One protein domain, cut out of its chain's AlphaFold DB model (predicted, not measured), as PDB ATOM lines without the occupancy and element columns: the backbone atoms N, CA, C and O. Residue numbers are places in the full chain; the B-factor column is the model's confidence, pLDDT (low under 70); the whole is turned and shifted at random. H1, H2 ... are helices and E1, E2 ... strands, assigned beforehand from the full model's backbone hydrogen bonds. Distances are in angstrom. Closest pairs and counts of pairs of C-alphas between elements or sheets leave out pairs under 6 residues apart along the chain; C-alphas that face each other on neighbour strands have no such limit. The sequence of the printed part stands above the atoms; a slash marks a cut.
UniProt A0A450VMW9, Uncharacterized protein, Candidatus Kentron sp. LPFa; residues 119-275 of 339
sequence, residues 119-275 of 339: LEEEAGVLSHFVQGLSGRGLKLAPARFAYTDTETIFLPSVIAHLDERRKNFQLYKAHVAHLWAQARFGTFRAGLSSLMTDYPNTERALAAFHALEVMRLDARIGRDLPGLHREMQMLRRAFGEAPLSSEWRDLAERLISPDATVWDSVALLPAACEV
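This is residues 119 to 275 of the 339 residues of an uncharacterized protein of Candidatus Kentron sp. LPFa (UniProt A0A450VMW9). A small sheet of two parallel strands, E1 and E2, sits with H1 and H2 at one end of a mostly helical domain, and H2 runs from there to meet the long helix H5 nearly at a right angle. The hairpin of H7 and H8 packs on H5, H4 packs on residues 202 to 206 of H5, and H6 packs on both H2 and residues 218 to 222 of H5. The printed part has 157 residues with eight named helices and two named strands, in the order H1 E1 E2 H2 H3 H4 H5 H6 H7 H8. It is compact, with a radius of gyration of the C-alphas of 15.8 A and a rounded outline of 42 by 31 by 28 A.

E1, residues 139 to 143, and E2, residues 152 to 156, are parallel neighbours at 35 degrees; N 141 and O 153, 3.0 A apart, are within hydrogen-bond range. The closest C-alphas of H1, residues 119 to 134, and E1 are those of Ser 127 and Leu 140, 6.8 A apart. H2, residues 165 to 184, touches H1 at a steep tilt of 39 degrees, the same way, closest at Leu 126 and Lys 173, C-alphas 7.0 A apart. With residues 178 to 182 alone H2 touches the hub H5, residues 202 to 224, about perpendicular at 79 degrees, closest at the C-alphas of Ala 181 and Leu 217, 6.2 A apart. H6, residues 226 to 238, touches H2, closest at the C-alphas of Ala 174 and Met 232, 6.0 A apart. H8, residues 262 to 274, touches H5 at a steep tilt of 46 degrees, opposite ways, closest at the C-alphas of Ala 208 and Ala 272, 5.7 A apart. H7, residues 246 to 255, forms a helical hairpin with H8 at a shallow tilt of 14 degrees, closest at the C-alphas of Leu 255 and Asp 264, 6.8 A apart. H3, residues 187 to 190, touches H8, closest at the C-alphas of Thr 187 and Val 262, 5.5 A apart; H4, residues 192 to 198, touches H5, closest at those of Met 196 and Thr 202, 5.1 A apart. H1 and H5 are apart. Every O i to N i+4 pair is within hydrogen-bond range in H2, H5 and H6, against 10 of 12 in H1, 4 of 6 in H7, 6 of 9 in H8 and 1 of 3 in H4, which has 3 of 4 O i to N i+3 pairs within range; H3 is too short for such an i+4 pair.

H1 begins at C-alpha 119 (196.343, 131.882, 148.159) and has a kink of 41 degrees near residue 126. H2 is 28.2 A long and H5 31.9 A, from C-alpha 202 (187.572, 161.596, 142.642). H8, 19.3 A, ends at C-alpha 274 (198.120, 169.434, 145.048).

The two C-alphas farthest apart, of Glu 164 and Asp 198, are 43.3 A apart. The printed part has no cut and no long link. Mean pLDDT of the printed part is 91.2; residues 135 to 137 and 161 are under 70.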
ATOM      1  N   LEU A 119     197.189 131.547 147.012       81.56
ATOM      2  CA  LEU A 119     196.343 131.882 148.159       81.56
ATOM      3  C   LEU A 119     195.711 130.633 148.778       81.56
ATOM      4  O   LEU A 119     195.615 130.548 149.995       81.56
ATOM      5  N   GLU A 120     195.282 129.680 147.951       81.06
ATOM      6  CA  GLU A 120     194.628 128.447 148.401       81.06
ATOM      7  C   GLU A 120     195.532 127.606 149.312       81.06
ATOM      8  O   GLU A 120     195.086 127.139 150.360       81.06
ATOM      9  N   GLU A 121     196.815 127.488 148.966       82.12
ATOM     10  CA  GLU A 121     197.799 126.724 149.743       82.12
ATOM     11  C   GLU A 121     198.087 127.376 151.103       82.12
ATOM     12  O   GLU A 121     198.304 126.690 152.100       82.12
ATOM     13  N   GLU A 122     198.045 128.708 151.162       87.25
ATOM     14  CA  GLU A 122     198.393 129.475 152.359       87.25
ATOM     15  C   GLU A 122     197.173 129.979 153.149       87.25
ATOM     16  O   GLU A 122     197.321 130.561 154.230       87.25
ATOM     17  N   ALA A 123     195.953 129.750 152.651       86.00
ATOM     18  CA  ALA A 123     194.710 130.270 153.221       86.00
ATOM     19  C   ALA A 123     194.536 129.867 154.688       86.00
ATOM     20  O   ALA A 123     194.089 130.676 155.507       86.00
ATOM     21  N   GLY A 124     194.933 128.640 155.041       88.44
ATOM     22  CA  GLY A 124     194.912 128.153 156.417       88.44
ATOM     23  C   GLY A 124     195.810 128.986 157.332       88.44
ATOM     24  O   GLY A 124     195.351 129.490 158.357       88.44
ATOM     25  N   VAL A 125     197.073 129.195 156.955       93.12
ATOM     26  CA  VAL A 125     198.036 129.975 157.752       93.12
ATOM     27  C   VAL A 125     197.606 131.440 157.842       93.12
ATOM     28  O   VAL A 125     197.605 132.021 158.930       93.12
ATOM     29  N   LEU A 126     197.181 132.031 156.723       92.88
ATOM     30  CA  LEU A 126     196.711 133.416 156.680       92.88
ATOM     31  C   LEU A 126     195.451 133.618 157.527       92.88
ATOM     32  O   LEU A 126     195.346 134.635 158.208       92.88
ATOM     33  N   SER A 127     194.530 132.654 157.562       90.44
ATOM     34  CA  SER A 127     193.326 132.742 158.401       90.44
ATOM     35  C   SER A 127     193.673 132.791 159.893       90.44
ATOM     36  O   SER A 127     193.150 133.636 160.620       90.44
ATOM     37  N   HIS A 128     194.615 131.956 160.348       91.06
ATOM     38  CA  HIS A 128     195.102 132.003 161.732       91.06
ATOM     39  C   HIS A 128     195.835 133.315 162.034       91.06
ATOM     40  O   HIS A 128     195.661 133.895 163.106       91.06
ATOM     41  N   PHE A 129     196.624 133.814 161.081       93.06
ATOM     42  CA  PHE A 129     197.298 135.102 161.203       93.06
ATOM     43  C   PHE A 129     196.295 136.255 161.372       93.06
ATOM     44  O   PHE A 129     196.409 137.037 162.316       93.06
ATOM     45  N   VAL A 130     195.260 136.318 160.529       90.81
ATOM     46  CA  VAL A 130     194.162 137.294 160.633       90.81
ATOM     47  C   VAL A 130     193.462 137.213 161.989       90.81
ATOM     48  O   VAL A 130     193.194 138.245 162.617       90.81
ATOM     49  N   GLN A 131     193.169 135.998 162.455       88.50
ATOM     50  CA  GLN A 131     192.531 135.772 163.749       88.50
ATOM     51  C   GLN A 131     193.410 136.280 164.902       88.50
ATOM     52  O   GLN A 131     192.902 136.950 165.801       88.50
ATOM     53  N   GLY A 132     194.723 136.037 164.838       89.06
ATOM     54  CA  GLY A 132     195.695 136.545 165.807       89.06
ATOM     55  C   GLY A 132     195.798 138.074 165.833       89.06
ATOM     56  O   GLY A 132     195.944 138.653 166.906       89.06
ATOM     57  N   LEU A 133     195.667 138.743 164.682       86.94
ATOM     58  CA  LEU A 133     195.685 140.211 164.596       86.94
ATOM     59  C   LEU A 133     194.415 140.861 165.156       86.94
ATOM     60  O   LEU A 133     194.457 141.894 165.821       86.94
ATOM     61  N   SER A 134     193.256 140.304 164.817       71.94
ATOM     62  CA  SER A 134     191.973 140.981 165.014       71.94
ATOM     63  C   SER A 134     191.204 140.523 166.249       71.94
ATOM     64  O   SER A 134     190.275 141.221 166.657       71.94
ATOM     65  N   GLY A 135     191.545 139.367 166.826       69.38
ATOM     66  CA  GLY A 135     190.776 138.735 167.903       69.38
ATOM     67  C   GLY A 135     189.368 138.282 167.482       69.38
ATOM     68  O   GLY A 135     188.622 137.766 168.309       69.38
ATOM     69  N   ARG A 136     188.991 138.463 166.206       65.69
ATOM     70  CA  ARG A 136     187.713 138.073 165.587       65.69
ATOM     71  C   ARG A 136     187.976 137.457 164.209       65.69
ATOM     72  O   ARG A 136     189.001 137.719 163.604       65.69
ATOM     73  N   GLY A 137     187.081 136.637 163.672       64.75
ATOM     74  CA  GLY A 137     187.299 136.038 162.347       64.75
ATOM     75  C   GLY A 137     186.967 137.004 161.205       64.75
ATOM     76  O   GLY A 137     185.849 136.950 160.699       64.75
ATOM     77  N   LEU A 138     187.893 137.881 160.795       83.25
ATOM     78  CA  LEU A 138     187.807 138.495 159.457       83.25
ATOM     79  C   LEU A 138     187.978 137.386 158.413       83.25
ATOM     80  O   LEU A 138     188.859 136.535 158.547       83.25
ATOM     81  N   LYS A 139     187.123 137.376 157.392       89.94
ATOM     82  CA  LYS A 139     187.148 136.328 156.362       89.94
ATOM     83  C   LYS A 139     188.231 136.611 155.328       89.94
ATOM     84  O   LYS A 139     188.545 137.769 155.072       89.94
ATOM     85  N   LEU A 140     188.751 135.559 154.704       91.75
ATOM     86  CA  LEU A 140     189.594 135.657 153.515       91.75
ATOM     87  C   LEU A 140     188.811 135.168 152.298       91.75
ATOM     88  O   LEU A 140     188.105 134.163 152.387       91.75
ATOM     89  N   ALA A 141     188.939 135.867 151.175       86.69
ATOM     90  CA  ALA A 141     188.339 135.461 149.908       86.69
ATOM     91  C   ALA A 141     189.257 135.805 148.720       86.69
ATOM     92  O   ALA A 141     189.983 136.800 148.777       86.69
ATOM     93  N   PRO A 142     189.239 135.014 147.635       80.75
ATOM     94  CA  PRO A 142     189.971 135.353 146.424       80.75
ATOM     95  C   PRO A 142     189.297 136.515 145.678       80.75
ATOM     96  O   PRO A 142     188.071 136.620 145.633       80.75
ATOM     97  N   ALA A 143     190.100 137.374 145.055       77.31
ATOM     98  CA  ALA A 143     189.666 138.412 144.125       77.31
ATOM     99  C   ALA A 143     190.797 138.778 143.157       77.31
ATOM    100  O   ALA A 143     191.924 138.326 143.297       77.31
ATOM    101  N   ARG A 144     190.521 139.641 142.174       74.81
ATOM    102  CA  ARG A 144     191.550 140.105 141.226       74.81
ATOM    103  C   ARG A 144     192.609 141.009 141.871       74.81
ATOM    104  O   ARG A 144     193.750 141.027 141.428       74.81
ATOM    105  N   PHE A 145     192.230 141.780 142.885       79.94
ATOM    106  CA  PHE A 145     193.109 142.730 143.568       79.94
ATOM    107  C   PHE A 145     192.939 142.604 145.079       79.94
ATOM    108  O   PHE A 145     191.897 142.145 145.544       79.94
ATOM    109  N   ALA A 146     193.941 143.045 145.840       88.25
ATOM    110  CA  ALA A 146     193.858 143.085 147.293       88.25
ATOM    111  C   ALA A 146     192.988 144.271 147.754       88.25
ATOM    112  O   ALA A 146     193.313 145.413 147.428       88.25
ATOM    113  N   TYR A 147     191.904 144.024 148.492       95.50
ATOM    114  CA  TYR A 147     191.040 145.061 149.084       95.50
ATOM    115  C   TYR A 147     190.251 144.508 150.282       95.50
ATOM    116  O   TYR A 147     190.307 143.317 150.583       95.50
ATOM    117  N   THR A 148     189.501 145.355 150.989       95.62
ATOM    118  CA  THR A 148     188.590 144.909 152.053       95.62
ATOM    119  C   THR A 148     187.270 145.665 152.013       95.62
ATOM    120  O   THR A 148     187.236 146.849 151.693       95.62
ATOM    121  N   ASP A 149     186.190 144.978 152.381       94.31
ATOM    122  CA  ASP A 149     184.877 145.570 152.665       94.31
ATOM    123  C   ASP A 149     184.666 145.820 154.177       94.31
ATOM    124  O   ASP A 149     183.558 146.112 154.623       94.31
ATOM    125  N   THR A 150     185.738 145.721 154.977       91.06
ATOM    126  CA  THR A 150     185.799 145.742 156.454       91.06
ATOM    127  C   THR A 150     185.367 144.472 157.191       91.06
ATOM    128  O   THR A 150     185.624 144.374 158.394       91.06
ATOM    129  N   GLU A 151     184.773 143.493 156.508       89.88
ATOM    130  CA  GLU A 151     184.387 142.185 157.071       89.88
ATOM    131  C   GLU A 151     185.203 141.026 156.477       89.88
ATOM    132  O   GLU A 151     185.504 140.036 157.153       89.88
ATOM    133  N   THR A 152     185.583 141.178 155.215       93.00
ATOM    134  CA  THR A 152     186.338 140.239 154.400       93.00
ATOM    135  C   THR A 152     187.557 140.954 153.827       93.00
ATOM    136  O   THR A 152     187.492 142.100 153.369       93.00
ATOM    137  N   ILE A 153     188.698 140.279 153.873       95.50
ATOM    138  CA  ILE A 153     189.918 140.664 153.177       95.50
ATOM    139  C   ILE A 153     189.960 139.844 151.890       95.50
ATOM    140  O   ILE A 153     190.013 138.614 151.913       95.50
ATOM    141  N   PHE A 154     189.920 140.545 150.767       91.94
ATOM    142  CA  PHE A 154     189.998 139.973 149.438       91.94
ATOM    143  C   PHE A 154     191.439 140.039 148.945       91.94
ATOM    144  O   PHE A 154     192.087 141.076 149.094       91.94
ATOM    145  N   LEU A 155     191.954 138.944 148.386       88.00
ATOM    146  CA  LEU A 155     193.355 138.813 147.978       88.00
ATOM    147  C   LEU A 155     193.474 138.184 146.579       88.00
ATOM    148  O   LEU A 155     192.649 137.337 146.237       88.00
ATOM    149  N   PRO A 156     194.507 138.533 145.788       80.88
ATOM    150  CA  PRO A 156     194.848 137.823 144.555       80.88
ATOM    151  C   PRO A 156     195.010 136.321 144.781       80.88
ATOM    152  O   PRO A 156     195.631 135.911 145.763       80.88
ATOM    153  N   SER A 157     194.506 135.500 143.857       77.88
ATOM    154  CA  SER A 157     194.657 134.037 143.929       77.88
ATOM    155  C   SER A 157     196.115 133.576 143.828       77.88
ATOM    156  O   SER A 157     196.448 132.504 144.328       77.88
ATOM    157  N   VAL A 158     196.974 134.390 143.205       77.31
ATOM    158  CA  VAL A 158     198.421 134.171 143.082       77.31
ATOM    159  C   VAL A 158     199.145 135.487 143.355       77.31
ATOM    160  O   VAL A 158     198.732 136.536 142.857       77.31
ATOM    161  N   ILE A 159     200.230 135.432 144.127       75.69
ATOM    162  CA  ILE A 159     201.224 136.502 144.233       75.69
ATOM    163  C   ILE A 159     202.573 135.938 143.833       75.69
ATOM    164  O   ILE A 159     203.041 134.978 144.447       75.69
ATOM    165  N   ALA A 160     203.233 136.581 142.873       76.31
ATOM    166  CA  ALA A 160     204.574 136.180 142.484       76.31
ATOM    167  C   ALA A 160     205.407 137.319 141.886       76.31
ATOM    168  O   ALA A 160     206.028 137.211 140.838       76.31
ATOM    169  N   HIS A 161     205.396 138.441 142.595       68.81
ATOM    170  CA  HIS A 161     206.162 139.631 142.240       68.81
ATOM    171  C   HIS A 161     207.652 139.531 142.613       68.81
ATOM    172  O   HIS A 161     208.420 140.425 142.273       68.81
ATOM    173  N   LEU A 162     208.043 138.510 143.383       73.44
ATOM    174  CA  LEU A 162     209.399 138.311 143.895       73.44
ATOM    175  C   LEU A 162     209.903 136.910 143.541       73.44
ATOM    176  O   LEU A 162     209.115 135.969 143.502       73.44
ATOM    177  N   ASP A 163     211.222 136.764 143.430       75.38
ATOM    178  CA  ASP A 163     211.890 135.525 142.983       75.38
ATOM    179  C   ASP A 163     211.870 134.377 144.022       75.38
ATOM    180  O   ASP A 163     212.516 133.345 143.873       75.38
ATOM    181  N   GLU A 164     211.175 134.555 145.153       78.12
ATOM    182  CA  GLU A 164     211.100 133.554 146.218       78.12
ATOM    183  C   GLU A 164     209.676 133.421 146.759       78.12
ATOM    184  O   GLU A 164     209.113 134.370 147.322       78.12
ATOM    185  N   ARG A 165     209.151 132.189 146.754       80.06
ATOM    186  CA  ARG A 165     207.839 131.845 147.333       80.06
ATOM    187  C   ARG A 165     207.664 132.364 148.757       80.06
ATOM    188  O   ARG A 165     206.610 132.894 149.103       80.06
ATOM    189  N   ARG A 166     208.706 132.271 149.591       87.44
ATOM    190  CA  ARG A 166     208.678 132.778 150.973       87.44
ATOM    191  C   ARG A 166     208.447 134.291 151.034       87.44
ATOM    192  O   ARG A 166     207.714 134.752 151.908       87.44
ATOM    193  N   LYS A 167     209.061 135.062 150.134       86.25
ATOM    194  CA  LYS A 167     208.882 136.518 150.071       86.25
ATOM    195  C   LYS A 167     207.497 136.880 149.526       86.25
ATOM    196  O   LYS A 167     206.854 137.782 150.054       86.25
ATOM    197  N   ASN A 168     206.988 136.119 148.558       84.81
ATOM    198  CA  ASN A 168     205.610 136.254 148.073       84.81
ATOM    199  C   ASN A 168     204.574 135.948 149.172       84.81
ATOM    200  O   ASN A 168     203.603 136.685 149.341       84.81
ATOM    201  N   PHE A 169     204.828 134.944 150.015       91.81
ATOM    202  CA  PHE A 169     204.013 134.687 151.205       91.81
ATOM    203  C   PHE A 169     204.088 135.825 152.237       91.81
ATOM    204  O   PHE A 169     203.083 136.215 152.836       91.81
ATOM    205  N   GLN A 170     205.270 136.417 152.442       94.06
ATOM    206  CA  GLN A 170     205.401 137.622 153.268       94.06
ATOM    207  C   GLN A 170     204.589 138.793 152.700       94.06
ATOM    208  O   GLN A 170     203.989 139.536 153.476       94.06
ATOM    209  N   LEU A 171     204.504 138.922 151.374       92.19
ATOM    210  CA  LEU A 171     203.673 139.936 150.735       92.19
ATOM    211  C   LEU A 171     202.174 139.707 150.990       92.19
ATOM    212  O   LEU A 171     201.471 140.670 151.294       92.19
ATOM    213  N   TYR A 172     201.690 138.458 151.002       94.75
ATOM    214  CA  TYR A 172     200.328 138.163 151.477       94.75
ATOM    215  C   TYR A 172     200.106 138.628 152.917       94.75
ATOM    216  O   TYR A 172     199.110 139.297 153.196       94.75
ATOM    217  N   LYS A 173     201.037 138.326 153.834       96.31
ATOM    218  CA  LYS A 173     200.939 138.790 155.229       96.31
ATOM    219  C   LYS A 173     200.904 140.315 155.320       96.31
ATOM    220  O   LYS A 173     200.124 140.849 156.106       96.31
ATOM    221  N   ALA A 174     201.699 141.014 154.511       97.31
ATOM    222  CA  ALA A 174     201.711 142.471 154.471       97.31
ATOM    223  C   ALA A 174     200.392 143.052 153.929       97.31
ATOM    224  O   ALA A 174     199.851 143.973 154.542       97.31
ATOM    225  N   HIS A 175     199.822 142.480 152.858       96.00
ATOM    226  CA  HIS A 175     198.487 142.856 152.376       96.00
ATOM    227  C   HIS A 175     197.430 142.661 153.462       96.00
ATOM    228  O   HIS A 175     196.671 143.579 153.765       96.00
ATOM    229  N   VAL A 176     197.406 141.480 154.081       96.50
ATOM    230  CA  VAL A 176     196.473 141.158 155.162       96.50
ATOM    231  C   VAL A 176     196.602 142.149 156.312       96.50
ATOM    232  O   VAL A 176     195.595 142.681 156.770       96.50
ATOM    233  N   ALA A 177     197.826 142.423 156.760       96.75
ATOM    234  CA  ALA A 177     198.093 143.352 157.847       96.75
ATOM    235  C   ALA A 177     197.597 144.762 157.520       96.75
ATOM    236  O   ALA A 177     196.922 145.383 158.336       96.75
ATOM    237  N   HIS A 178     197.886 145.254 156.317       97.25
ATOM    238  CA  HIS A 178     197.495 146.596 155.913       97.25
ATOM    239  C   HIS A 178     195.971 146.728 155.752       97.25
ATOM    240  O   HIS A 178     195.369 147.665 156.276       97.25
ATOM    241  N   LEU A 179     195.311 145.755 155.115       96.75
ATOM    242  CA  LEU A 179     193.851 145.735 154.943       96.75
ATOM    243  C   LEU A 179     193.116 145.547 156.281       96.75
ATOM    244  O   LEU A 179     192.120 146.220 156.555       96.75
ATOM    245  N   TRP A 180     193.640 144.703 157.173       95.62
ATOM    246  CA  TRP A 180     193.166 144.612 158.555       95.62
ATOM    247  C   TRP A 180     193.291 145.956 159.277       95.62
ATOM    248  O   TRP A 180     192.336 146.397 159.925       95.62
ATOM    249  N   ALA A 181     194.439 146.624 159.153       95.75
ATOM    250  CA  ALA A 181     194.701 147.911 159.782       95.75
ATOM    251  C   ALA A 181     193.722 148.984 159.282       95.75
ATOM    252  O   ALA A 181     193.221 149.768 160.095       95.75
ATOM    253  N   GLN A 182     193.357 148.967 157.992       95.88
ATOM    254  CA  GLN A 182     192.350 149.878 157.442       95.88
ATOM    255  C   GLN A 182     191.021 149.783 158.207       95.88
ATOM    256  O   GLN A 182     190.475 150.807 158.631       95.88
ATOM    257  N   ALA A 183     190.533 148.562 158.449       92.62
ATOM    258  CA  ALA A 183     189.314 148.322 159.217       92.62
ATOM    259  C   ALA A 183     189.503 148.601 160.723       92.62
ATOM    260  O   ALA A 183     188.667 149.254 161.353       92.62
ATOM    261  N   ARG A 184     190.611 148.137 161.315       92.88
ATOM    262  CA  ARG A 184     190.905 148.226 162.757       92.88
ATOM    263  C   ARG A 184     191.096 149.659 163.247       92.88
ATOM    264  O   ARG A 184     190.635 149.984 164.344       92.88
ATOM    265  N   PHE A 185     191.774 150.487 162.455       93.88
ATOM    266  CA  PHE A 185     192.093 151.880 162.774       93.88
ATOM    267  C   PHE A 185     191.171 152.880 162.069       93.88
ATOM    268  O   PHE A 185     191.470 154.075 162.031       93.88
ATOM    269  N   GLY A 186     190.032 152.405 161.553       93.88
ATOM    270  CA  GLY A 186     188.882 153.240 161.216       93.88
ATOM    271  C   GLY A 186     189.003 154.068 159.938       93.88
ATOM    272  O   GLY A 186     188.340 155.095 159.858       93.88
ATOM    273  N   THR A 187     189.778 153.622 158.949       96.75
ATOM    274  CA  THR A 187     189.967 154.310 157.650       96.75
ATOM    275  C   THR A 187     188.645 154.648 156.962       96.75
ATOM    276  O   THR A 187     188.452 155.728 156.419       96.75
ATOM    277  N   PHE A 188     187.667 153.748 157.047       95.75
ATOM    278  CA  PHE A 188     186.377 153.932 156.382       95.75
ATOM    279  C   PHE A 188     185.365 154.764 157.185       95.75
ATOM    280  O   PHE A 188     184.275 155.037 156.692       95.75
ATOM    281  N   ARG A 189     185.701 155.218 158.406       94.06
ATOM    282  CA  ARG A 189     184.803 156.071 159.215       94.06
ATOM    283  C   ARG A 189     184.579 157.453 158.601       94.06
ATOM    284  O   ARG A 189     183.602 158.102 158.952       94.06
ATOM    285  N   ALA A 190     185.458 157.874 157.695       92.75
ATOM    286  CA  ALA A 190     185.326 159.123 156.955       92.75
ATOM    287  C   ALA A 190     184.227 159.093 155.876       92.75
ATOM    288  O   ALA A 190     183.915 160.141 155.326       92.75
ATOM    289  N   GLY A 191     183.640 157.927 155.561       94.44
ATOM    290  CA  GLY A 191     182.597 157.819 154.535       94.44
ATOM    291  C   GLY A 191     183.127 158.165 153.141       94.44
ATOM    292  O   GLY A 191     182.699 159.142 152.531       94.44
ATOM    293  N   LEU A 192     184.084 157.370 152.648       94.56
ATOM    294  CA  LEU A 192     184.895 157.721 151.476       94.56
ATOM    295  C   LEU A 192     184.065 158.032 150.225       94.56
ATOM    296  O   LEU A 192     184.395 158.983 149.528       94.56
ATOM    297  N   SER A 193     182.978 157.306 149.955       93.62
ATOM    298  CA  SER A 193     182.141 157.575 148.778       93.62
ATOM    299  C   SER A 193     181.568 158.991 148.773       93.62
ATOM    300  O   SER A 193     181.547 159.620 147.723       93.62
ATOM    301  N   SER A 194     181.151 159.504 149.935       94.00
ATOM    302  CA  SER A 194     180.677 160.885 150.069       94.00
ATOM    303  C   SER A 194     181.832 161.877 150.117       94.00
ATOM    304  O   SER A 194     181.725 162.956 149.558       94.00
ATOM    305  N   LEU A 195     182.947 161.536 150.763       94.25
ATOM    306  CA  LEU A 195     184.092 162.443 150.837       94.25
ATOM    307  C   LEU A 195     184.679 162.732 149.447       94.25
ATOM    308  O   LEU A 195     185.080 163.854 149.156       94.25
ATOM    309  N   MET A 196     184.739 161.725 148.571       95.50
ATOM    310  CA  MET A 196     185.342 161.893 147.248       95.50
ATOM    311  C   MET A 196     184.478 162.718 146.278       95.50
ATOM    312  O   MET A 196     185.007 163.167 145.260       95.50
ATOM    313  N   THR A 197     183.184 162.935 146.557       94.06
ATOM    314  CA  THR A 197     182.329 163.797 145.716       94.06
ATOM    315  C   THR A 197     182.646 165.280 145.870       94.06
ATOM    316  O   THR A 197     182.304 166.062 144.988       94.06
ATOM    317  N   ASP A 198     183.339 165.660 146.945       94.00
ATOM    318  CA  ASP A 198     183.744 167.045 147.199       94.00
ATOM    319  C   ASP A 198     184.933 167.482 146.323       94.00
ATOM    320  O   ASP A 198     185.313 168.654 146.317       94.00
ATOM    321  N   TYR A 199     185.526 166.551 145.563       94.75
ATOM    322  CA  TYR A 199     186.718 166.784 144.752       94.75
ATOM    323  C   TYR A 199     186.422 166.646 143.251       94.75
ATOM    324  O   TYR A 199     185.818 165.655 142.837       94.75
ATOM    325  N   PRO A 200     186.929 167.563 142.398       91.75
ATOM    326  CA  PRO A 200     186.744 167.490 140.945       91.75
ATOM    327  C   PRO A 200     187.301 166.212 140.307       91.75
ATOM    328  O   PRO A 200     186.770 165.727 139.312       91.75
ATOM    329  N   ASN A 201     188.387 165.671 140.871       93.38
ATOM    330  CA  ASN A 201     188.985 164.411 140.447       93.38
ATOM    331  C   ASN A 201     188.939 163.401 141.601       93.38
ATOM    332  O   ASN A 201     189.863 163.309 142.412       93.38
ATOM    333  N   THR A 202     187.847 162.641 141.647       93.44
ATOM    334  CA  THR A 202     187.572 161.596 142.642       93.44
ATOM    335  C   THR A 202     188.667 160.525 142.686       93.44
ATOM    336  O   THR A 202     189.047 160.091 143.770       93.44
ATOM    337  N   GLU A 203     189.217 160.111 141.540       88.31
ATOM    338  CA  GLU A 203     190.264 159.077 141.495       88.31
ATOM    339  C   GLU A 203     191.571 159.569 142.120       88.31
ATOM    340  O   GLU A 203     192.180 158.870 142.933       88.31
ATOM    341  N   ARG A 204     191.974 160.803 141.793       92.12
ATOM    342  CA  ARG A 204     193.153 161.441 142.386       92.12
ATOM    343  C   ARG A 204     192.973 161.653 143.884       92.12
ATOM    344  O   ARG A 204     193.894 161.344 144.635       92.12
ATOM    345  N   ALA A 205     191.809 162.138 144.313       96.81
ATOM    346  CA  ALA A 205     191.509 162.324 145.728       96.81
ATOM    347  C   ALA A 205     191.560 160.991 146.489       96.81
ATOM    348  O   ALA A 205     192.181 160.907 147.545       96.81
ATOM    349  N   LEU A 206     191.007 159.915 145.921       96.00
ATOM    350  CA  LEU A 206     191.047 158.595 146.550       96.00
ATOM    351  C   LEU A 206     192.480 158.057 146.643       96.00
ATOM    352  O   LEU A 206     192.856 157.491 147.668       96.00
ATOM    353  N   ALA A 207     193.292 158.257 145.601       94.50
ATOM    354  CA  ALA A 207     194.699 157.867 145.603       94.50
ATOM    355  C   ALA A 207     195.525 158.669 146.625       94.50
ATOM    356  O   ALA A 207     196.305 158.079 147.372       94.50
ATOM    357  N   ALA A 208     195.319 159.988 146.704       97.31
ATOM    358  CA  ALA A 208     195.963 160.861 147.685       97.31
ATOM    359  C   ALA A 208     195.574 160.472 149.118       97.31
ATOM    360  O   ALA A 208     196.437 160.307 149.978       97.31
ATOM    361  N   PHE A 209     194.280 160.239 149.356       98.38
ATOM    362  CA  PHE A 209     193.774 159.766 150.639       98.38
ATOM    363  C   PHE A 209     194.385 158.414 151.020       98.38
ATOM    364  O   PHE A 209     194.837 158.237 152.148       98.38
ATOM    365  N   HIS A 210     194.454 157.465 150.080       97.75
ATOM    366  CA  HIS A 210     195.055 156.164 150.350       97.75
ATOM    367  C   HIS A 210     196.542 156.287 150.708       97.75
ATOM    368  O   HIS A 210     196.988 155.623 151.637       97.75
ATOM    369  N   ALA A 211     197.292 157.165 150.036       97.06
ATOM    370  CA  ALA A 211     198.695 157.416 150.361       97.06
ATOM    371  C   ALA A 211     198.876 157.976 151.785       97.06
ATOM    372  O   ALA A 211     199.754 157.510 152.513       97.06
ATOM    373  N   LEU A 212     198.016 158.907 152.216       98.19
ATOM    374  CA  LEU A 212     197.995 159.394 153.603       98.19
ATOM    375  C   LEU A 212     197.687 158.253 154.585       98.19
ATOM    376  O   LEU A 212     198.375 158.079 155.592       98.19
ATOM    377  N   GLU A 213     196.691 157.422 154.274       98.31
ATOM    378  CA  GLU A 213     196.332 156.296 155.135       98.31
ATOM    379  C   GLU A 213     197.433 155.247 155.228       98.31
ATOM    380  O   GLU A 213     197.660 154.733 156.318       98.31
ATOM    381  N   VAL A 214     198.183 154.979 154.159       97.44
ATOM    382  CA  VAL A 214     199.358 154.097 154.226       97.44
ATOM    383  C   VAL A 214     200.353 154.596 155.276       97.44
ATOM    384  O   VAL A 214     200.826 153.806 156.088       97.44
ATOM    385  N   MET A 215     200.624 155.904 155.333       96.69
ATOM    386  CA  MET A 215     201.552 156.485 156.316       96.69
ATOM    387  C   MET A 215     201.032 156.340 157.747       96.69
ATOM    388  O   MET A 215     201.757 155.890 158.638       96.69
ATOM    389  N   ARG A 216     199.755 156.677 157.965       98.12
ATOM    390  CA  ARG A 216     199.113 156.564 159.279       98.12
ATOM    391  C   ARG A 216     199.069 155.112 159.757       98.12
ATOM    392  O   ARG A 216     199.364 154.827 160.919       98.12
ATOM    393  N   LEU A 217     198.689 154.186 158.878       97.81
ATOM    394  CA  LEU A 217     198.548 152.767 159.199       97.81
ATOM    395  C   LEU A 217     199.906 152.102 159.414       97.81
ATOM    396  O   LEU A 217     200.049 151.357 160.380       97.81
ATOM    397  N   ASP A 218     200.918 152.415 158.608       97.31
ATOM    398  CA  ASP A 218     202.277 151.912 158.818       97.31
ATOM    399  C   ASP A 218     202.847 152.361 160.165       97.31
ATOM    400  O   ASP A 218     203.446 151.548 160.870       97.31
ATOM    401  N   ALA A 219     202.622 153.617 160.566       97.00
ATOM    402  CA  ALA A 219     203.038 154.113 161.876       97.00
ATOM    403  C   ALA A 219     202.323 153.379 163.027       97.00
ATOM    404  O   ALA A 219     202.944 153.038 164.038       97.00
ATOM    405  N   ARG A 220     201.024 153.088 162.869       96.75
ATOM    406  CA  ARG A 220     200.233 152.301 163.834       96.75
ATOM    407  C   ARG A 220     200.734 150.860 163.933       96.75
ATOM    408  O   ARG A 220     200.989 150.384 165.035       96.75
ATOM    409  N   ILE A 221     200.938 150.192 162.799       96.56
ATOM    410  CA  ILE A 221     201.479 148.829 162.738       96.56
ATOM    411  C   ILE A 221     202.897 148.793 163.320       96.56
ATOM    412  O   ILE A 221     203.227 147.871 164.055       96.56
ATOM    413  N   GLY A 222     203.730 149.801 163.050       96.94
ATOM    414  CA  GLY A 222     205.080 149.918 163.606       96.94
ATOM    415  C   GLY A 222     205.117 149.945 165.128       96.94
ATOM    416  O   GLY A 222     205.995 149.327 165.729       96.94
ATOM    417  N   ARG A 223     204.142 150.614 165.748       95.31
ATOM    418  CA  ARG A 223     204.017 150.694 167.205       95.31
ATOM    419  C   ARG A 223     203.441 149.416 167.809       95.31
ATOM    420  O   ARG A 223     204.000 148.897 168.771       95.31
ATOM    421  N   ASP A 224     202.347 148.920 167.240       94.06
ATOM    422  CA  ASP A 224     201.579 147.822 167.832       94.06
ATOM    423  C   ASP A 224     202.187 146.447 167.491       94.06
ATOM    424  O   ASP A 224     202.064 145.496 168.261       94.06
ATOM    425  N   LEU A 225     202.859 146.329 166.338       95.06
ATOM    426  CA  LEU A 225     203.380 145.083 165.763       95.06
ATOM    427  C   LEU A 225     204.784 145.292 165.143       95.06
ATOM    428  O   LEU A 225     204.985 145.087 163.940       95.06
ATOM    429  N   PRO A 226     205.811 145.639 165.944       95.69
ATOM    430  CA  PRO A 226     207.133 146.034 165.439       95.69
ATOM    431  C   PRO A 226     207.882 144.918 164.691       95.69
ATOM    432  O   PRO A 226     208.758 145.188 163.869       95.69
ATOM    433  N   GLY A 227     207.581 143.643 164.965       95.94
ATOM    434  CA  GLY A 227     208.111 142.515 164.185       95.94
ATOM    435  C   GLY A 227     207.575 142.504 162.754       95.94
ATOM    436  O   GLY A 227     208.351 142.467 161.804       95.94
ATOM    437  N   LEU A 228     206.255 142.624 162.612       95.62
ATOM    438  CA  LEU A 228     205.570 142.650 161.324       95.62
ATOM    439  C   LEU A 228     205.930 143.899 160.516       95.62
ATOM    440  O   LEU A 228     206.196 143.805 159.324       95.62
ATOM    441  N   HIS A 229     206.021 145.057 161.169       97.25
ATOM    442  CA  HIS A 229     206.441 146.281 160.496       97.25
ATOM    443  C   HIS A 229     207.856 146.167 159.917       97.25
ATOM    444  O   HIS A 229     208.095 146.594 158.792       97.25
ATOM    445  N   ARG A 230     208.794 145.527 160.633       97.06
ATOM    446  CA  ARG A 230     210.131 145.242 160.084       97.06
ATOM    447  C   ARG A 230     210.057 144.363 158.834       97.06
ATOM    448  O   ARG A 230     210.770 144.649 157.876       97.06
ATOM    449  N   GLU A 231     209.189 143.349 158.811       95.50
ATOM    450  CA  GLU A 231     208.932 142.543 157.604       95.50
ATOM    451  C   GLU A 231     208.399 143.394 156.444       95.50
ATOM    452  O   GLU A 231     208.923 143.313 155.335       95.50
ATOM    453  N   MET A 232     207.434 144.277 156.706       96.75
ATOM    454  CA  MET A 232     206.875 145.185 155.697       96.75
ATOM    455  C   MET A 232     207.936 146.137 155.125       96.75
ATOM    456  O   MET A 232     208.015 146.309 153.912       96.75
ATOM    457  N   GLN A 233     208.818 146.691 155.963       95.62
ATOM    458  CA  GLN A 233     209.922 147.541 155.501       95.62
ATOM    459  C   GLN A 233     210.958 146.770 154.667       95.62
ATOM    460  O   GLN A 233     211.543 147.330 153.740       95.62
ATOM    461  N   MET A 234     211.194 145.486 154.961       94.19
ATOM    462  CA  MET A 234     212.049 144.639 154.119       94.19
ATOM    463  C   MET A 234     211.431 144.414 152.733       94.19
ATOM    464  O   MET A 234     212.159 144.459 151.745       94.19
ATOM    465  N   LEU A 235     210.106 144.242 152.649       91.62
ATOM    466  CA  LEU A 235     209.401 144.129 151.368       91.62
ATOM    467  C   LEU A 235     209.511 145.417 150.547       91.62
ATOM    468  O   LEU A 235     209.924 145.344 149.395       91.62
ATOM    469  N   ARG A 236     209.268 146.593 151.142       90.69
ATOM    470  CA  ARG A 236     209.428 147.886 150.440       90.69
ATOM    471  C   ARG A 236     210.813 148.034 149.798       90.69
ATOM    472  O   ARG A 236     210.939 148.477 148.660       90.69
ATOM    473  N   ARG A 237     211.864 147.607 150.509       91.06
ATOM    474  CA  ARG A 237     213.245 147.601 149.989       91.06
ATOM    475  C   ARG A 237     213.439 146.597 148.856       91.06
ATOM    476  O   ARG A 237     214.121 146.920 147.894       91.06
ATOM    477  N   ALA A 238     212.850 145.404 148.961       82.06
ATOM    478  CA  ALA A 238     212.919 144.387 147.911       82.06
ATOM    479  C   ALA A 238     212.247 144.848 146.607       82.06
ATOM    480  O   ALA A 238     212.725 144.514 145.530       82.06
ATOM    481  N   PHE A 239     211.195 145.666 146.705       80.31
ATOM    482  CA  PHE A 239     210.535 146.304 145.563       80.31
ATOM    483  C   PHE A 239     211.237 147.578 145.063       80.31
ATOM    484  O   PHE A 239     210.770 148.193 144.108       80.31
ATOM    485  N   GLY A 240     212.342 147.993 145.693       82.00
ATOM    486  CA  GLY A 240     213.071 149.200 145.304       82.00
ATOM    487  C   GLY A 240     212.249 150.483 145.456       82.00
ATOM    488  O   GLY A 240     212.423 151.410 144.666       82.00
ATOM    489  N   GLU A 241     211.338 150.541 146.436       83.25
ATOM    490  CA  GLU A 241     210.476 151.709 146.631       83.25
ATOM    491  C   GLU A 241     211.299 152.982 146.882       83.25
ATOM    492  O   GLU A 241     212.186 153.024 147.741       83.25
ATOM    493  N   ALA A 242     210.982 154.037 146.129       82.06
ATOM    494  CA  ALA A 242     211.621 155.335 146.279       82.06
ATOM    495  C   ALA A 242     211.255 155.981 147.630       82.06
ATOM    496  O   ALA A 242     210.132 155.814 148.117       82.06
ATOM    497  N   PRO A 243     212.172 156.757 148.237       87.00
ATOM    498  CA  PRO A 243     211.857 157.507 149.444       87.00
ATOM    499  C   PRO A 243     210.769 158.554 149.175       87.00
ATOM    500  O   PRO A 243     210.638 159.074 148.066       87.00
ATOM    501  N   LEU A 244     210.014 158.898 150.220       88.69
ATOM    502  CA  LEU A 244     209.003 159.954 150.155       88.69
ATOM    503  C   LEU A 244     209.641 161.306 149.806       88.69
ATOM    504  O   LEU A 244     210.713 161.657 150.319       88.69
ATOM    505  N   SER A 245     208.943 162.090 148.982       92.75
ATOM    506  CA  SER A 245     209.323 163.478 148.710       92.75
ATOM    507  C   SER A 245     209.274 164.322 149.994       92.75
ATOM    508  O   SER A 245     208.752 163.885 151.023       92.75
ATOM    509  N   SER A 246     209.858 165.522 149.975       93.81
ATOM    510  CA  SER A 246     209.807 166.440 151.125       93.81
ATOM    511  C   SER A 246     208.371 166.785 151.513       93.81
ATOM    512  O   SER A 246     208.014 166.654 152.674       93.81
ATOM    513  N   GLU A 247     207.529 167.093 150.530       95.50
ATOM    514  CA  GLU A 247     206.127 167.462 150.730       95.50
ATOM    515  C   GLU A 247     205.353 166.336 151.428       95.50
ATOM    516  O   GLU A 247     204.595 166.568 152.365       95.50
ATOM    517  N   TRP A 248     205.581 165.086 151.016       95.00
ATOM    518  CA  TRP A 248     204.950 163.926 151.640       95.00
ATOM    519  C   TRP A 248     205.510 163.594 153.021       95.00
ATOM    520  O   TRP A 248     204.775 163.064 153.852       95.00
ATOM    521  N   ARG A 249     206.781 163.910 153.295       94.00
ATOM    522  CA  ARG A 249     207.342 163.797 154.647       94.00
ATOM    523  C   ARG A 249     206.696 164.803 155.595       94.00
ATOM    524  O   ARG A 249     206.308 164.396 156.685       94.00
ATOM    525  N   ASP A 250     206.493 166.037 155.147       94.62
ATOM    526  CA  ASP A 250     205.836 167.085 155.935       94.62
ATOM    527  C   ASP A 250     204.374 166.709 156.245       94.62
ATOM    528  O   ASP A 250     203.921 166.808 157.386       94.62
ATOM    529  N   LEU A 251     203.642 166.177 155.256       94.62
ATOM    530  CA  LEU A 251     202.286 165.647 155.467       94.62
ATOM    531  C   LEU A 251     202.272 164.457 156.448       94.62
ATOM    532  O   LEU A 251     201.340 164.316 157.244       94.62
ATOM    533  N   ALA A 252     203.301 163.605 156.417       92.44
ATOM    534  CA  ALA A 252     203.389 162.422 157.268       92.44
ATOM    535  C   ALA A 252     203.620 162.747 158.752       92.44
ATOM    536  O   ALA A 252     203.198 161.957 159.600       92.44
ATOM    537  N   GLU A 253     204.247 163.880 159.097       93.25
ATOM    538  CA  GLU A 253     204.607 164.217 160.487       93.25
ATOM    539  C   GLU A 253     203.405 164.132 161.435       93.25
ATOM    540  O   GLU A 253     203.470 163.509 162.500       93.25
ATOM    541  N   ARG A 254     202.264 164.683 161.009       92.25
ATOM    542  CA  ARG A 254     201.017 164.648 161.783       92.25
ATOM    543  C   ARG A 254     200.421 163.241 161.876       92.25
ATOM    544  O   ARG A 254     199.804 162.906 162.886       92.25
ATOM    545  N   LEU A 255     200.613 162.408 160.855       95.19
ATOM    546  CA  LEU A 255     200.014 161.074 160.744       95.19
ATOM    547  C   LEU A 255     200.766 159.991 161.527       95.19
ATOM    548  O   LEU A 255     200.183 158.960 161.861       95.19
ATOM    549  N   ILE A 256     202.037 160.226 161.856       94.31
ATOM    550  CA  ILE A 256     202.862 159.298 162.647       94.31
ATOM    551  C   ILE A 256     202.522 159.380 164.153       94.31
ATOM    552  O   ILE A 256     202.807 158.452 164.926       94.31
ATOM    553  N   SER A 257     201.857 160.461 164.577       93.25
ATOM    554  CA  SER A 257     201.442 160.678 165.965       93.25
ATOM    555  C   SER A 257     200.603 159.511 166.527       93.25
ATOM    556  O   SER A 257     199.745 158.961 165.829       93.25
ATOM    557  N   PRO A 258     200.790 159.119 167.806       90.75
ATOM    558  CA  PRO A 258     199.970 158.098 168.455       90.75
ATOM    559  C   PRO A 258     198.479 158.393 168.526       90.75
ATOM    560  O   PRO A 258     197.697 157.455 168.666       90.75
ATOM    561  N   ASP A 259     198.079 159.647 168.374       92.50
ATOM    562  CA  ASP A 259     196.677 160.057 168.430       92.50
ATOM    563  C   ASP A 259     196.085 160.314 167.039       92.50
ATOM    564  O   ASP A 259     194.891 160.566 166.924       92.50
ATOM    565  N   ALA A 260     196.880 160.156 165.971       96.44
ATOM    566  CA  ALA A 260     196.435 160.394 164.602       96.44
ATOM    567  C   ALA A 260     195.266 159.477 164.208       96.44
ATOM    568  O   ALA A 260     195.350 158.240 164.252       96.44
ATOM    569  N   THR A 261     194.171 160.089 163.787       97.25
ATOM    570  CA  THR A 261     192.946 159.437 163.336       97.25
ATOM    571  C   THR A 261     192.785 159.579 161.825       97.25
ATOM    572  O   THR A 261     193.515 160.319 161.173       97.25
ATOM    573  N   VAL A 262     191.791 158.897 161.257       97.75
ATOM    574  CA  VAL A 262     191.408 159.106 159.852       97.75
ATOM    575  C   VAL A 262     191.082 160.576 159.550       97.75
ATOM    576  O   VAL A 262     191.322 161.042 158.443       97.75
ATOM    577  N   TRP A 263     190.578 161.335 160.528       98.06
ATOM    578  CA  TRP A 263     190.220 162.741 160.338       98.06
ATOM    579  C   TRP A 263     191.440 163.637 160.126       98.06
ATOM    580  O   TRP A 263     191.326 164.665 159.467       98.06
ATOM    581  N   ASP A 264     192.613 163.231 160.618       98.12
ATOM    582  CA  ASP A 264     193.872 163.900 160.297       98.12
ATOM    583  C   ASP A 264     194.238 163.687 158.823       98.12
ATOM    584  O   ASP A 264     194.596 164.645 158.144       98.12
ATOM    585  N   SER A 265     194.044 162.475 158.293       98.12
ATOM    586  CA  SER A 265     194.203 162.186 156.861       98.12
ATOM    587  C   SER A 265     193.195 162.967 156.013       98.12
ATOM    588  O   SER A 265     193.562 163.542 154.993       98.12
ATOM    589  N   VAL A 266     191.933 163.067 156.450       98.06
ATOM    590  CA  VAL A 266     190.912 163.892 155.774       98.06
ATOM    591  C   VAL A 266     191.312 165.370 155.764       98.06
ATOM    592  O   VAL A 266     191.195 166.024 154.733       98.06
ATOM    593  N   ALA A 267     191.821 165.899 156.880       97.62
ATOM    594  CA  ALA A 267     192.243 167.295 156.976       97.62
ATOM    595  C   ALA A 267     193.443 167.625 156.069       97.62
ATOM    596  O   ALA A 267     193.572 168.761 155.616       97.62
ATOM    597  N   LEU A 268     194.312 166.646 155.804       97.62
ATOM    598  CA  LEU A 268     195.480 166.793 154.930       97.62
ATOM    599  C   LEU A 268     195.173 166.526 153.448       97.62
ATOM    600  O   LEU A 268     195.982 166.877 152.589       97.62
ATOM    601  N   LEU A 269     194.014 165.937 153.138       97.69
ATOM    602  CA  LEU A 269     193.639 165.542 151.782       97.69
ATOM    603  C   LEU A 269     193.690 166.692 150.757       97.69
ATOM    604  O   LEU A 269     194.254 166.468 149.686       97.69
ATOM    605  N   PRO A 270     193.205 167.921 151.044       96.75
ATOM    606  CA  PRO A 270     193.309 169.025 150.090       96.75
ATOM    607  C   PRO A 270     194.755 169.325 149.688       96.75
ATOM    608  O   PRO A 270     195.043 169.456 148.505       96.75
ATOM    609  N   ALA A 271     195.680 169.361 150.652       96.62
ATOM    610  CA  ALA A 271     197.094 169.602 150.376       96.62
ATOM    611  C   ALA A 271     197.733 168.429 149.616       96.62
ATOM    612  O   ALA A 271     198.484 168.638 148.667       96.62
ATOM    613  N   ALA A 272     197.391 167.190 149.980       96.56
ATOM    614  CA  ALA A 272     197.880 165.994 149.295       96.56
ATOM    615  C   ALA A 272     197.426 165.922 147.824       96.56
ATOM    616  O   ALA A 272     198.159 165.414 146.975       96.56
ATOM    617  N   CYS A 273     196.247 166.461 147.502       96.00
ATOM    618  CA  CYS A 273     195.748 166.558 146.130       96.00
ATOM    619  C   CYS A 273     196.561 167.517 145.244       96.00
ATOM    620  O   CYS A 273     196.535 167.350 144.024       96.00
ATOM    621  N   GLU A 274     197.320 168.457 145.808       95.38
ATOM    622  CA  GLU A 274     198.120 169.434 145.048       95.38
ATOM    623  C   GLU A 274     199.555 168.960 144.765       95.38
ATOM    624  O   GLU A 274     200.259 169.527 143.933       95.38
ATOM    625  N   VAL A 275     199.994 167.883 145.416       94.88
ATOM    626  CA  VAL A 275     201.364 167.362 145.317       94.88
ATOM    627  C   VAL A 275     201.405 166.137 144.386       94.88
ATOM    628  O   VAL A 275     200.424 165.388 144.297       94.88
TER     629      VAL A 275